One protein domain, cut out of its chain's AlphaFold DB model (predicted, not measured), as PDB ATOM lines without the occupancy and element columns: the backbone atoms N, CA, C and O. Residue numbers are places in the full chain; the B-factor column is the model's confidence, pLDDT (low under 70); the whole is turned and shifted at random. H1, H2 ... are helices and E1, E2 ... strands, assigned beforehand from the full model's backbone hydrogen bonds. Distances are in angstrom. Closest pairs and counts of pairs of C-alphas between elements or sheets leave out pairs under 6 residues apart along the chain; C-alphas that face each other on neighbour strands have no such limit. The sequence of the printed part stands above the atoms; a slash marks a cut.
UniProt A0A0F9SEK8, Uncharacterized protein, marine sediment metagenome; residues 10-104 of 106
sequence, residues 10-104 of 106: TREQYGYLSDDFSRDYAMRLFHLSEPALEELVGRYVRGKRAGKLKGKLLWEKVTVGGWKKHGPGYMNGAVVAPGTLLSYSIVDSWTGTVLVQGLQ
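What this domain is: This is residues 10 to 104 of the 106 residues of an uncharacterized protein of marine sediment metagenome (UniProt A0A0F9SEK8). A twisted wall of four antiparallel strands has helices H1 and H2 over one face and no named helix over the other. The small hairpin of E3 and E4 lies past one end of this wall, between E2 and E5 along the chain, and the loop of residues 42 to 54 reaches out at the opposite end; these two parts make the length. The printed part has 95 residues with two named helices and six named strands, in the order E1, H1, H2, E2, E3, E4, E5, E6. The large sheet has the order E1, E2, E5, E6, and the class is mixed, helices and strands. The whole is loose, with a radius of gyration of the C-alphas of 15.5 A and spans of 51 by 24 by 22 A.

Where its parts are: E1, residues 10 to 16, begins at C-alpha 10 (206.684, 195.429, 154.400) and is 20.4 A long. H1, residues 20 to 30, is 15.6 A long, and H2 is residues 34 to 41. E2, residues 55 to 64, is the longest strand at 28.5 A and ends at C-alpha 64 (200.934, 193.232, 150.951). E3, residues 66 to 69, and E4, residues 77 to 80, follow. E5, residues 85 to 92, is 21.1 A long; E6, residues 98 to 103, ends at C-alpha 103 (219.313, 190.122, 150.828).

How they stand to each other: The large sheet is twisted, its C-alphas lying up to 4.4 A off the best plane. Edge strand E1 is antiparallel to E2 at 156 degrees, with N 11 and O 61 2.8 A apart, within hydrogen-bond range. E2 and E5 are antiparallel at 161 degrees, with N 58 and O 89 at 2.8 A. The hairpin E5 and E6 stands at 172 degrees, with N 90 and O 100 at 2.9 A. H1 and H2 are on the same face of this sheet, as two layers, helices on one face of a sheet. H1 runs across the strands at a height of 9.0 A over the sheet, at 78 degrees to E2 on the local plane; the closest C-alphas of H1 and E2 are those of Ser 22 and Leu 57, 6.4 A apart. H2 stands up from the sheet, its line rising 47 degrees, over E5; their closest C-alphas, Val 41 and Asp 92, are 6.2 A apart. H1 and H2 are close but not clearly touching, about perpendicular at 87 degrees, with the C-alphas of Met 27 and Glu 34 closest at 7.1 A. In both helices every O i to N i+4 pair is within hydrogen-bond range. In the hairpin E3 and E4, N 68 and O 78 are 2.8 A apart; E3 is apart from E1, E5 and E6.

The domain as a whole: The C-alphas farthest apart, those of Arg 46 and Tyr 74, are 51.4 A apart. The printed part has no cut. The link from H2 to E2, 13 residues, is long. The mean pLDDT of the printed part is 91.8, and residues 72 to 75 are under 70.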
ATOM      1  N   THR A  10     205.724 196.314 153.744       94.94
ATOM      2  CA  THR A  10     206.684 195.429 154.400       94.94
ATOM      3  C   THR A  10     206.562 195.524 155.910       94.94
ATOM      4  O   THR A  10     206.041 196.495 156.462       94.94
ATOM      5  N   ARG A  11     207.007 194.469 156.592       95.88
ATOM      6  CA  ARG A  11     207.069 194.412 158.047       95.88
ATOM      7  C   ARG A  11     208.389 193.810 158.484       95.88
ATOM      8  O   ARG A  11     208.704 192.668 158.139       95.88
ATOM      9  N   GLU A  12     209.099 194.572 159.301       95.56
ATOM     10  CA  GLU A  12     210.250 194.091 160.048       95.56
ATOM     11  C   GLU A  12     209.800 193.281 161.261       95.56
ATOM     12  O   GLU A  12     208.813 193.588 161.939       95.56
ATOM     13  N   GLN A  13     210.530 192.208 161.512       96.25
ATOM     14  CA  GLN A  13     210.315 191.282 162.607       96.25
ATOM     15  C   GLN A  13     211.664 190.907 163.204       96.25
ATOM     16  O   GLN A  13     212.708 191.025 162.556       96.25
ATOM     17  N   TYR A  14     211.633 190.450 164.451       96.62
ATOM     18  CA  TYR A  14     212.818 189.940 165.109       96.62
ATOM     19  C   TYR A  14     212.493 188.796 166.055       96.62
ATOM     20  O   TYR A  14     211.363 188.656 166.521       96.62
ATOM     21  N   GLY A  15     213.525 188.028 166.381       96.44
ATOM     22  CA  GLY A  15     213.487 187.026 167.433       96.44
ATOM     23  C   GLY A  15     214.881 186.797 168.004       96.44
ATOM     24  O   GLY A  15     215.886 186.954 167.302       96.44
ATOM     25  N   TYR A  16     214.965 186.484 169.297       96.62
ATOM     26  CA  TYR A  16     216.254 186.221 169.930       96.62
ATOM     27  C   TYR A  16     216.772 184.858 169.486       96.62
ATOM     28  O   TYR A  16     216.019 183.893 169.444       96.62
ATOM     29  N   LEU A  17     218.073 184.749 169.221       96.62
ATOM     30  CA  LEU A  17     218.699 183.462 168.895       96.62
ATOM     31  C   LEU A  17     218.742 182.504 170.093       96.62
ATOM     32  O   LEU A  17     219.088 181.341 169.935       96.62
ATOM     33  N   SER A  18     218.394 182.976 171.294       93.88
ATOM     34  CA  SER A  18     218.132 182.099 172.437       93.88
ATOM     35  C   SER A  18     216.845 181.287 172.300       93.88
ATOM     36  O   SER A  18     216.651 180.366 173.088       93.88
ATOM     37  N   ASP A  19     215.969 181.660 171.366       95.44
ATOM     38  CA  ASP A  19     214.681 181.017 171.139       95.44
ATOM     39  C   ASP A  19     214.820 180.008 169.992       95.44
ATOM     40  O   ASP A  19     215.413 180.317 168.954       95.44
ATOM     41  N   ASP A  20     214.237 178.819 170.155       95.44
ATOM     42  CA  ASP A  20     214.419 177.698 169.221       95.44
ATOM     43  C   ASP A  20     214.028 178.046 167.786       95.44
ATOM     44  O   ASP A  20     214.791 177.786 166.857       95.44
ATOM     45  N   PHE A  21     212.876 178.701 167.614       96.50
ATOM     46  CA  PHE A  21     212.385 179.110 166.300       96.50
ATOM     47  C   PHE A  21     213.372 180.034 165.582       96.50
ATOM     48  O   PHE A  21     213.742 179.785 164.437       96.50
ATOM     49  N   SER A  22     213.804 181.109 166.242       96.56
ATOM     50  CA  SER A  22     214.661 182.118 165.613       96.56
ATOM     51  C   SER A  22     216.046 181.556 165.310       96.56
ATOM     52  O   SER A  22     216.643 181.924 164.301       96.56
ATOM     53  N   ARG A  23     216.543 180.659 166.172       96.38
ATOM     54  CA  ARG A  23     217.809 179.946 165.993       96.38
ATOM     55  C   ARG A  23     217.771 179.035 164.767       96.38
ATOM     56  O   ARG A  23     218.585 179.214 163.866       96.38
ATOM     57  N   ASP A  24     216.801 178.125 164.698       97.44
ATOM     58  CA  ASP A  24     216.620 177.210 163.560       97.44
ATOM     59  C   ASP A  24     216.369 177.982 162.254       97.44
ATOM     60  O   ASP A  24     216.971 177.696 161.218       97.44
ATOM     61  N   TYR A  25     215.558 179.042 162.307       97.12
ATOM     62  CA  TYR A  25     215.302 179.878 161.139       97.12
ATOM     63  C   TYR A  25     216.562 180.621 160.662       97.12
ATOM     64  O   TYR A  25     216.829 180.647 159.461       97.12
ATOM     65  N   ALA A  26     217.382 181.160 161.571       96.62
ATOM     66  CA  ALA A  26     218.657 181.789 161.221       96.62
ATOM     67  C   ALA A  26     219.630 180.790 160.577       96.62
ATOM     68  O   ALA A  26     220.219 181.091 159.539       96.62
ATOM     69  N   MET A  27     219.756 179.588 161.146       96.94
ATOM     70  CA  MET A  27     220.603 178.524 160.599       96.94
ATOM     71  C   MET A  27     220.204 178.162 159.164       96.94
ATOM     72  O   MET A  27     221.070 178.038 158.301       96.94
ATOM     73  N   ARG A  28     218.899 178.077 158.876       96.44
ATOM     74  CA  ARG A  28     218.388 177.816 157.519       96.44
ATOM     75  C   ARG A  28     218.676 178.954 156.547       96.44
ATOM     76  O   ARG A  28     219.095 178.693 155.426       96.44
ATOM     77  N   LEU A  29     218.455 180.198 156.967       95.38
ATOM     78  CA  LEU A  29     218.635 181.375 156.113       95.38
ATOM     79  C   LEU A  29     220.096 181.636 155.734       95.38
ATOM     80  O   LEU A  29     220.367 182.138 154.644       95.38
ATOM     81  N   PHE A  30     221.023 181.337 156.643       95.25
ATOM     82  CA  PHE A  30     222.454 181.572 156.445       95.25
ATOM     83  C   PHE A  30     223.243 180.301 156.122       95.25
ATOM     84  O   PHE A  30     224.457 180.379 155.959       95.25
ATOM     85  N   HIS A  31     222.579 179.145 156.022       95.62
ATOM     86  CA  HIS A  31     223.221 177.840 155.837       95.62
ATOM     87  C   HIS A  31     224.322 177.568 156.881       95.62
ATOM     88  O   HIS A  31     225.398 177.069 156.557       95.62
ATOM     89  N   LEU A  32     224.052 177.917 158.144       95.31
ATOM     90  CA  LEU A  32     224.992 177.771 159.254       95.31
ATOM     91  C   LEU A  32     224.695 176.515 160.072       95.31
ATOM     92  O   LEU A  32     223.538 176.178 160.328       95.31
ATOM     93  N   SER A  33     225.756 175.864 160.544       96.31
ATOM     94  CA  SER A  33     225.662 174.888 161.629       96.31
ATOM     95  C   SER A  33     225.489 175.595 162.978       96.31
ATOM     96  O   SER A  33     225.779 176.786 163.111       96.31
ATOM     97  N   GLU A  34     225.037 174.864 163.999       94.00
ATOM     98  CA  GLU A  34     224.907 175.424 165.348       94.00
ATOM     99  C   GLU A  34     226.255 175.932 165.901       94.00
ATOM    100  O   GLU A  34     226.296 177.090 166.312       94.00
ATOM    101  N   PRO A  35     227.385 175.195 165.802       96.12
ATOM    102  CA  PRO A  35     228.685 175.711 166.242       96.12
ATOM    103  C   PRO A  35     229.111 177.002 165.531       96.12
ATOM    104  O   PRO A  35     229.619 177.913 166.179       96.12
ATOM    105  N   ALA A  36     228.859 177.114 164.221       96.44
ATOM    106  CA  ALA A  36     229.191 178.320 163.462       96.44
ATOM    107  C   ALA A  36     228.338 179.521 163.900       96.44
ATOM    108  O   ALA A  36     228.828 180.647 163.978       96.44
ATOM    109  N   LEU A  37     227.061 179.290 164.224       94.88
ATOM    110  CA  LEU A  37     226.199 180.326 164.782       94.88
ATOM    111  C   LEU A  37     226.690 180.772 166.165       94.88
ATOM    112  O   LEU A  37     226.699 181.969 166.449       94.88
ATOM    113  N   GLU A  38     227.108 179.834 167.016       94.81
ATOM    114  CA  GLU A  38     227.657 180.136 168.340       94.81
ATOM    115  C   GLU A  38     228.962 180.926 168.276       94.81
ATOM    116  O   GLU A  38     229.122 181.873 169.044       94.81
ATOM    117  N   GLU A  39     229.863 180.580 167.360       95.38
ATOM    118  CA  GLU A  39     231.101 181.326 167.122       95.38
ATOM    119  C   GLU A  39     230.807 182.753 166.641       95.38
ATOM    120  O   GLU A  39     231.418 183.709 167.117       95.38
ATOM    121  N   LEU A  40     229.811 182.907 165.761       94.31
ATOM    122  CA  LEU A  40     229.434 184.197 165.193       94.31
ATOM    123  C   LEU A  40     228.908 185.179 166.248       94.31
ATOM    124  O   LEU A  40     229.276 186.351 166.228       94.31
ATOM    125  N   VAL A  41     228.008 184.733 167.135       94.69
ATOM    126  CA  VAL A  41     227.327 185.638 168.084       94.69
ATOM    127  C   VAL A  41     227.872 185.568 169.506       94.69
ATOM    128  O   VAL A  41     227.692 186.506 170.282       94.69
ATOM    129  N   GLY A  42     228.512 184.463 169.875       94.25
ATOM    130  CA  GLY A  42     228.941 184.181 171.236       94.25
ATOM    131  C   GLY A  42     227.787 184.029 172.235       94.25
ATOM    132  O   GLY A  42     226.593 184.100 171.920       94.25
ATOM    133  N   ARG A  43     228.148 183.834 173.505       94.69
ATOM    134  CA  ARG A  43     227.203 183.706 174.624       94.69
ATOM    135  C   ARG A  43     227.422 184.808 175.653       94.69
ATOM    136  O   ARG A  43     228.520 185.336 175.814       94.69
ATOM    137  N   TYR A  44     226.371 185.156 176.388       91.38
ATOM    138  CA  TYR A  44     226.518 186.040 177.542       91.38
ATOM    139  C   TYR A  44     227.355 185.348 178.626       91.38
ATOM    140  O   TYR A  44     226.999 184.271 179.097       91.38
ATOM    141  N   VAL A  45     228.432 185.997 179.070       91.25
ATOM    142  CA  VAL A  45     229.329 185.454 180.108       91.25
ATOM    143  C   VAL A  45     228.745 185.617 181.518       91.25
ATOM    144  O   VAL A  45     229.034 184.830 182.412       91.25
ATOM    145  N   ARG A  46     227.904 186.638 181.740       90.44
ATOM    146  CA  ARG A  46     227.377 187.001 183.067       90.44
ATOM    147  C   ARG A  46     225.961 187.578 183.014       90.44
ATOM    148  O   ARG A  46     225.500 188.028 181.966       90.44
ATOM    149  N   GLY A  47     225.298 187.623 184.172       90.56
ATOM    150  CA  GLY A  47     223.966 188.209 184.359       90.56
ATOM    151  C   GLY A  47     222.812 187.230 184.107       90.56
ATOM    152  O   GLY A  47     223.024 186.043 183.891       90.56
ATOM    153  N   LYS A  48     221.566 187.730 184.103       90.25
ATOM    154  CA  LYS A  48     220.340 186.903 183.983       90.25
ATOM    155  C   LYS A  48     220.243 186.074 182.691       90.25
ATOM    156  O   LYS A  48     219.409 185.182 182.598       90.25
ATOM    157  N   ARG A  49     221.048 186.402 181.678       88.25
ATOM    158  CA  ARG A  49     221.109 185.702 180.385       88.25
ATOM    159  C   ARG A  49     222.386 184.877 180.221       88.25
ATOM    160  O   ARG A  49     222.641 184.433 179.110       88.25
ATOM    161  N   ALA A  50     223.183 184.700 181.280       92.50
ATOM    162  CA  ALA A  50     224.429 183.941 181.225       92.50
ATOM    163  C   ALA A  50     224.216 182.571 180.564       92.50
ATOM    164  O   ALA A  50     223.219 181.896 180.817       92.50
ATOM    165  N   GLY A  51     225.121 182.209 179.658       92.44
ATOM    166  CA  GLY A  51     225.032 180.994 178.856       92.44
ATOM    167  C   GLY A  51     224.089 181.074 177.655       92.44
ATOM    168  O   GLY A  51     224.173 180.201 176.805       92.44
ATOM    169  N   LYS A  52     223.229 182.089 177.497       93.88
ATOM    170  CA  LYS A  52     222.380 182.235 176.296       93.88
ATOM    171  C   LYS A  52     223.141 182.881 175.138       93.88
ATOM    172  O   LYS A  52     224.052 183.678 175.375       93.88
ATOM    173  N   LEU A  53     222.731 182.584 173.902       94.75
ATOM    174  CA  LEU A  53     223.269 183.235 172.706       94.75
ATOM    175  C   LEU A  53     223.015 184.745 172.732       94.75
ATOM    176  O   LEU A  53     221.949 185.212 173.141       94.75
ATOM    177  N   LYS A  54     224.010 185.504 172.280       94.06
ATOM    178  CA  LYS A  54     224.056 186.968 172.365       94.06
ATOM    179  C   LYS A  54     223.623 187.645 171.057       94.06
ATOM    180  O   LYS A  54     224.117 188.709 170.697       94.06
ATOM    181  N   GLY A  55     222.668 187.059 170.341       95.06
ATOM    182  CA  GLY A  55     222.212 187.592 169.060       95.06
ATOM    183  C   GLY A  55     220.700 187.577 168.890       95.06
ATOM    184  O   GLY A  55     219.973 186.876 169.597       95.06
ATOM    185  N   LYS A  56     220.234 188.362 167.922       96.75
ATOM    186  CA  LYS A  56     218.864 188.328 167.409       96.75
ATOM    187  C   LYS A  56     218.892 188.222 165.890       96.75
ATOM    188  O   LYS A  56     219.751 188.826 165.249       96.75
ATOM    189  N   LEU A  57     217.948 187.475 165.337       97.81
ATOM    190  CA  LEU A  57     217.656 187.487 163.910       97.81
ATOM    191  C   LEU A  57     216.675 188.631 163.646       97.81
ATOM    192  O   LEU A  57     215.640 188.711 164.308       97.81
ATOM    193  N   LEU A  58     216.996 189.502 162.697       97.44
ATOM    194  CA  LEU A  58     216.081 190.480 162.114       97.44
ATOM    195  C   LEU A  58     215.692 190.003 160.719       97.44
ATOM    196  O   LEU A  58     216.537 189.483 159.994       97.44
ATOM    197  N   TRP A  59     214.434 190.182 160.328       96.69
ATOM    198  CA  TRP A  59     214.009 189.917 158.957       96.69
ATOM    199  C   TRP A  59     212.849 190.807 158.522       96.69
ATOM    200  O   TRP A  59     211.980 191.166 159.314       96.69
ATOM    201  N   GLU A  60     212.813 191.122 157.232       95.56
ATOM    202  CA  GLU A  60     211.773 191.925 156.593       95.56
ATOM    203  C   GLU A  60     210.988 191.057 155.605       95.56
ATOM    204  O   GLU A  60     211.567 190.460 154.694       95.56
ATOM    205  N   LYS A  61     209.661 191.006 155.757       94.81
ATOM    206  CA  LYS A  61     208.760 190.317 154.818       94.81
ATOM    207  C   LYS A  61     207.736 191.270 154.224       94.81
ATOM    208  O   LYS A  61     207.303 192.215 154.882       94.81
ATOM    209  N   VAL A  62     207.310 190.982 153.001       95.12
ATOM    210  CA  VAL A  62     206.183 191.660 152.355       95.12
ATOM    211  C   VAL A  62     204.878 191.212 153.017       95.12
ATOM    212  O   VAL A  62     204.589 190.020 153.069       95.12
ATOM    213  N   THR A  63     204.076 192.147 153.515       95.38
ATOM    214  CA  THR A  63     202.735 191.874 154.061       95.38
ATOM    215  C   THR A  63     201.655 192.020 152.998       95.38
ATOM    216  O   THR A  63     200.713 191.234 152.968       95.38
ATOM    217  N   VAL A  64     201.820 192.989 152.094       94.62
ATOM    218  CA  VAL A  64     200.934 193.232 150.951       94.62
ATOM    219  C   VAL A  64     201.789 193.308 149.694       94.62
ATOM    220  O   VAL A  64     202.738 194.091 149.638       94.62
ATOM    221  N   GLY A  65     201.466 192.476 148.704       92.56
ATOM    222  CA  GLY A  65     202.184 192.410 147.435       92.56
ATOM    223  C   GLY A  65     202.025 193.683 146.610       92.56
ATOM    224  O   GLY A  65     201.071 194.439 146.781       92.56
ATOM    225  N   GLY A  66     202.969 193.921 145.709       92.06
ATOM    226  CA  GLY A  66     202.990 195.124 144.888       92.06
ATOM    227  C   GLY A  66     204.385 195.436 144.374       92.06
ATOM    228  O   GLY A  66     205.303 194.629 144.482       92.06
ATOM    229  N   TRP A  67     204.553 196.623 143.811       90.56
ATOM    230  CA  TRP A  67     205.834 197.108 143.319       90.56
ATOM    231  C   TRP A  67     206.766 197.481 144.484       90.56
ATOM    232  O   TRP A  67     206.405 198.323 145.312       90.56
ATOM    233  N   LYS A  68     207.970 196.894 144.536       88.31
ATOM    234  CA  LYS A  68     209.069 197.313 145.424       88.31
ATOM    235  C   LYS A  68     210.170 197.976 144.603       88.31
ATOM    236  O   LYS A  68     210.623 197.434 143.601       88.31
ATOM    237  N   LYS A  69     210.613 199.153 145.042       85.69
ATOM    238  CA  LYS A  69     211.729 199.894 144.438       85.69
ATOM    239  C   LYS A  69     213.053 199.424 145.051       85.69
ATOM    240  O   LYS A  69     213.155 199.336 146.271       85.69
ATOM    241  N   HIS A  70     214.064 199.158 144.224       78.94
ATOM    242  CA  HIS A  70     215.379 198.668 144.664       78.94
ATOM    243  C   HIS A  70     216.408 199.777 144.915       78.94
ATOM    244  O   HIS A  70     217.391 199.553 145.613       78.94
ATOM    245  N   GLY A  71     216.212 200.969 144.349       71.19
ATOM    246  CA  GLY A  71     217.182 202.058 144.445       71.19
ATOM    247  C   GLY A  71     216.746 203.314 143.692       71.19
ATOM    248  O   GLY A  71     215.643 203.349 143.141       71.19
ATOM    249  N   PRO A  72     217.578 204.367 143.672       60.66
ATOM    250  CA  PRO A  72     217.297 205.578 142.905       60.66
ATOM    251  C   PRO A  72     217.191 205.269 141.399       60.66
ATOM    252  O   PRO A  72     217.892 204.402 140.880       60.66
ATOM    253  N   GLY A  73     216.283 205.959 140.701       63.38
ATOM    254  CA  GLY A  73     215.954 205.716 139.289       63.38
ATOM    255  C   GLY A  73     214.474 205.393 139.044       63.38
ATOM    256  O   GLY A  73     213.753 204.983 139.958       63.38
ATOM    257  N   TYR A  74     214.012 205.614 137.809       54.88
ATOM    258  CA  TYR A  74     212.595 205.519 137.419       54.88
ATOM    259  C   TYR A  74     212.119 204.097 137.064       54.88
ATOM    260  O   TYR A  74     210.918 203.882 136.955       54.88
ATOM    261  N   MET A  75     213.021 203.114 136.938       68.19
ATOM    262  CA  MET A  75     212.674 201.732 136.553       68.19
ATOM    263  C   MET A  75     213.353 200.651 137.404       68.19
ATOM    264  O   MET A  75     213.364 199.483 137.034       68.19
ATOM    265  N   ASN A  76     213.929 201.019 138.549       78.56
ATOM    266  CA  ASN A  76     214.655 200.064 139.381       78.56
ATOM    267  C   ASN A  76     213.722 199.476 140.448       78.56
ATOM    268  O   ASN A  76     213.593 200.022 141.547       78.56
ATOM    269  N   GLY A  77     213.006 198.410 140.097       84.31
ATOM    270  CA  GLY A  77     212.036 197.751 140.966       84.31
ATOM    271  C   GLY A  77     211.519 196.442 140.378       84.31
ATOM    272  O   GLY A  77     211.761 196.141 139.211       84.31
ATOM    273  N   ALA A  78     210.780 195.697 141.188       88.38
ATOM    274  CA  ALA A  78     210.108 194.475 140.776       88.38
ATOM    275  C   ALA A  78     208.788 194.309 141.533       88.38
ATOM    276  O   ALA A  78     208.569 194.901 142.596       88.38
ATOM    277  N   VAL A  79     207.882 193.505 140.975       90.50
ATOM    278  CA  VAL A  79     206.651 193.113 141.666       90.50
ATOM    279  C   VAL A  79     206.981 191.987 142.635       90.50
ATOM    280  O   VAL A  79     207.494 190.950 142.232       90.50
ATOM    281  N   VAL A  80     206.646 192.180 143.908       92.88
ATOM    282  CA  VAL A  80     206.820 191.180 144.964       92.88
ATOM    283  C   VAL A  80     205.480 190.646 145.438       92.88
ATOM    284  O   VAL A  80     204.513 191.393 145.607       92.88
ATOM    285  N   ALA A  81     205.434 189.340 145.681       93.44
ATOM    286  CA  ALA A  81     204.281 188.688 146.281       93.44
ATOM    287  C   ALA A  81     204.219 188.951 147.801       93.44
ATOM    288  O   ALA A  81     205.250 189.189 148.438       93.44
ATOM    289  N   PRO A  82     203.024 188.883 148.419       94.50
ATOM    290  CA  PRO A  82     202.917 188.768 149.869       94.50
ATOM    291  C   PRO A  82     203.717 187.561 150.381       94.50
ATOM    292  O   PRO A  82     203.758 186.512 149.743       94.50
ATOM    293  N   GLY A  83     204.345 187.698 151.545       93.38
ATOM    294  CA  GLY A  83     205.159 186.657 152.170       93.38
ATOM    295  C   GLY A  83     206.613 186.601 151.695       93.38
ATOM    296  O   GLY A  83     207.427 185.975 152.379       93.38
ATOM    297  N   THR A  84     206.968 187.287 150.600       94.12
ATOM    298  CA  THR A  84     208.354 187.361 150.117       94.12
ATOM    299  C   THR A  84     209.270 187.922 151.204       94.12
ATOM    300  O   THR A  84     209.021 189.001 151.750       94.12
ATOM    301  N   LEU A  85     210.329 187.179 151.531       94.38
ATOM    302  CA  LEU A  85     211.424 187.642 152.378       94.38
ATOM    303  C   LEU A  85     212.303 188.595 151.564       94.38
ATOM    304  O   LEU A  85     212.622 188.306 150.416       94.38
ATOM    305  N   LEU A  86     212.655 189.739 152.142       92.00
ATOM    306  CA  LEU A  86     213.355 190.818 151.437       92.00
ATOM    307  C   LEU A  86     214.778 190.977 151.958       92.00
ATOM    308  O   LEU A  86     215.735 191.040 151.187       92.00
ATOM    309  N   SER A  87     214.916 191.012 153.278       94.06
ATOM    310  CA  SER A  87     216.196 191.129 153.961       94.06
ATOM    311  C   SER A  87     216.170 190.354 155.267       94.06
ATOM    312  O   SER A  87     215.106 190.112 155.847       94.06
ATOM    313  N   TYR A  88     217.346 189.931 155.711       96.88
ATOM    314  CA  TYR A  88     217.529 189.282 156.998       96.88
ATOM    315  C   TYR A  88     218.955 189.501 157.502       96.88
ATOM    316  O   TYR A  88     219.899 189.590 156.719       96.88
ATOM    317  N   SER A  89     219.130 189.629 158.811       97.25
ATOM    318  CA  SER A  89     220.436 189.872 159.420       97.25
ATOM    319  C   SER A  89     220.531 189.272 160.814       97.25
ATOM    320  O   SER A  89     219.535 189.159 161.529       97.25
ATOM    321  N   ILE A  90     221.743 188.895 161.214       97.38
ATOM    322  CA  ILE A  90     222.044 188.570 162.608       97.38
ATOM    323  C   ILE A  90     222.708 189.785 163.232       97.38
ATOM    324  O   ILE A  90     223.659 190.341 162.682       97.38
ATOM    325  N   VAL A  91     222.198 190.185 164.390       96.94
ATOM    326  CA  VAL A  91     222.665 191.356 165.127       96.94
ATOM    327  C   VAL A  91     223.091 190.944 166.525       96.94
ATOM    328  O   VAL A  91     222.339 190.261 167.229       96.94
ATOM    329  N   ASP A  92     224.268 191.398 166.951       94.38
ATOM    330  CA  ASP A  92     224.722 191.267 168.334       94.38
ATOM    331  C   ASP A  92     223.787 192.069 169.253       94.38
ATOM    332  O   ASP A  92     223.575 193.271 169.084       94.38
ATOM    333  N   SER A  93     223.191 191.404 170.240       90.31
ATOM    334  CA  SER A  93     222.175 192.015 171.109       90.31
ATOM    335  C   SER A  93     222.739 192.976 172.160       90.31
ATOM    336  O   SER A  93     221.966 193.661 172.823       90.31
ATOM    337  N   TRP A  94     224.055 193.013 172.356       84.25
ATOM    338  CA  TRP A  94     224.728 193.937 173.270       84.25
ATOM    339  C   TRP A  94     225.232 195.181 172.551       84.25
ATOM    340  O   TRP A  94     225.053 196.281 173.061       84.25
ATOM    341  N   THR A  95     225.876 195.013 171.394       89.56
ATOM    342  CA  THR A  95     226.461 196.139 170.652       89.56
ATOM    343  C   THR A  95     225.499 196.729 169.628       89.56
ATOM    344  O   THR A  95     225.691 197.861 169.198       89.56
ATOM    345  N   GLY A  96     224.474 195.978 169.211       90.44
ATOM    346  CA  GLY A  96     223.608 196.355 168.094       90.44
ATOM    347  C   GLY A  96     224.285 196.218 166.726       90.44
ATOM    348  O   GLY A  96     223.714 196.639 165.723       90.44
ATOM    349  N   THR A  97     225.486 195.637 166.666       94.12
ATOM    350  CA  THR A  97     226.254 195.478 165.428       94.12
ATOM    351  C   THR A  97     225.642 194.390 164.553       94.12
ATOM    352  O   THR A  97     225.375 193.286 165.029       94.12
ATOM    353  N   VAL A  98     225.455 194.685 163.266       95.50
ATOM    354  CA  VAL A  98     225.109 193.676 162.258       95.50
ATOM    355  C   VAL A  98     226.334 192.798 162.016       95.50
ATOM    356  O   VAL A  98     227.371 193.293 161.585       95.50
ATOM    357  N   LEU A  99     226.211 191.507 162.311       94.31
ATOM    358  CA  LEU A  99     227.288 190.527 162.175       94.31
ATOM    359  C   LEU A  99     227.291 189.892 160.782       94.31
ATOM    360  O   LEU A  99     228.341 189.692 160.185       94.31
ATOM    361  N   VAL A 100     226.102 189.606 160.249       94.81
ATOM    362  CA  VAL A 100     225.918 189.107 158.882       94.81
ATOM    363  C   VAL A 100     224.574 189.575 158.336       94.81
ATOM    364  O   VAL A 100     223.599 189.694 159.084       94.81
ATOM    365  N   GLN A 101     224.518 189.849 157.034       95.00
ATOM    366  CA  GLN A 101     223.320 190.310 156.341       95.00
ATOM    367  C   GLN A 101     223.120 189.539 155.037       95.00
ATOM    368  O   GLN A 101     224.043 189.395 154.238       95.00
ATOM    369  N   GLY A 102     221.894 189.075 154.826       89.94
ATOM    370  CA  GLY A 102     221.406 188.512 153.581       89.94
ATOM    371  C   GLY A 102     220.334 189.405 152.961       89.94
ATOM    372  O   GLY A 102     219.533 190.044 153.651       89.94
ATOM    373  N   LEU A 103     220.325 189.448 151.633       85.06
ATOM    374  CA  LEU A 103     219.313 190.122 150.828       85.06
ATOM    375  C   LEU A 103     218.787 189.122 149.813       85.06
ATOM    376  O   LEU A 103     219.564 188.536 149.058       85.06
ATOM    377  N   GLN A 104     217.472 188.951 149.775       78.56
ATOM    378  CA  GLN A 104     216.860 188.106 148.768       78.56
ATOM    379  C   GLN A 104     216.618 188.942 147.514       78.56
ATOM    380  O   GLN A 104     215.923 189.959 147.553       78.56
TER     381      GLN A 104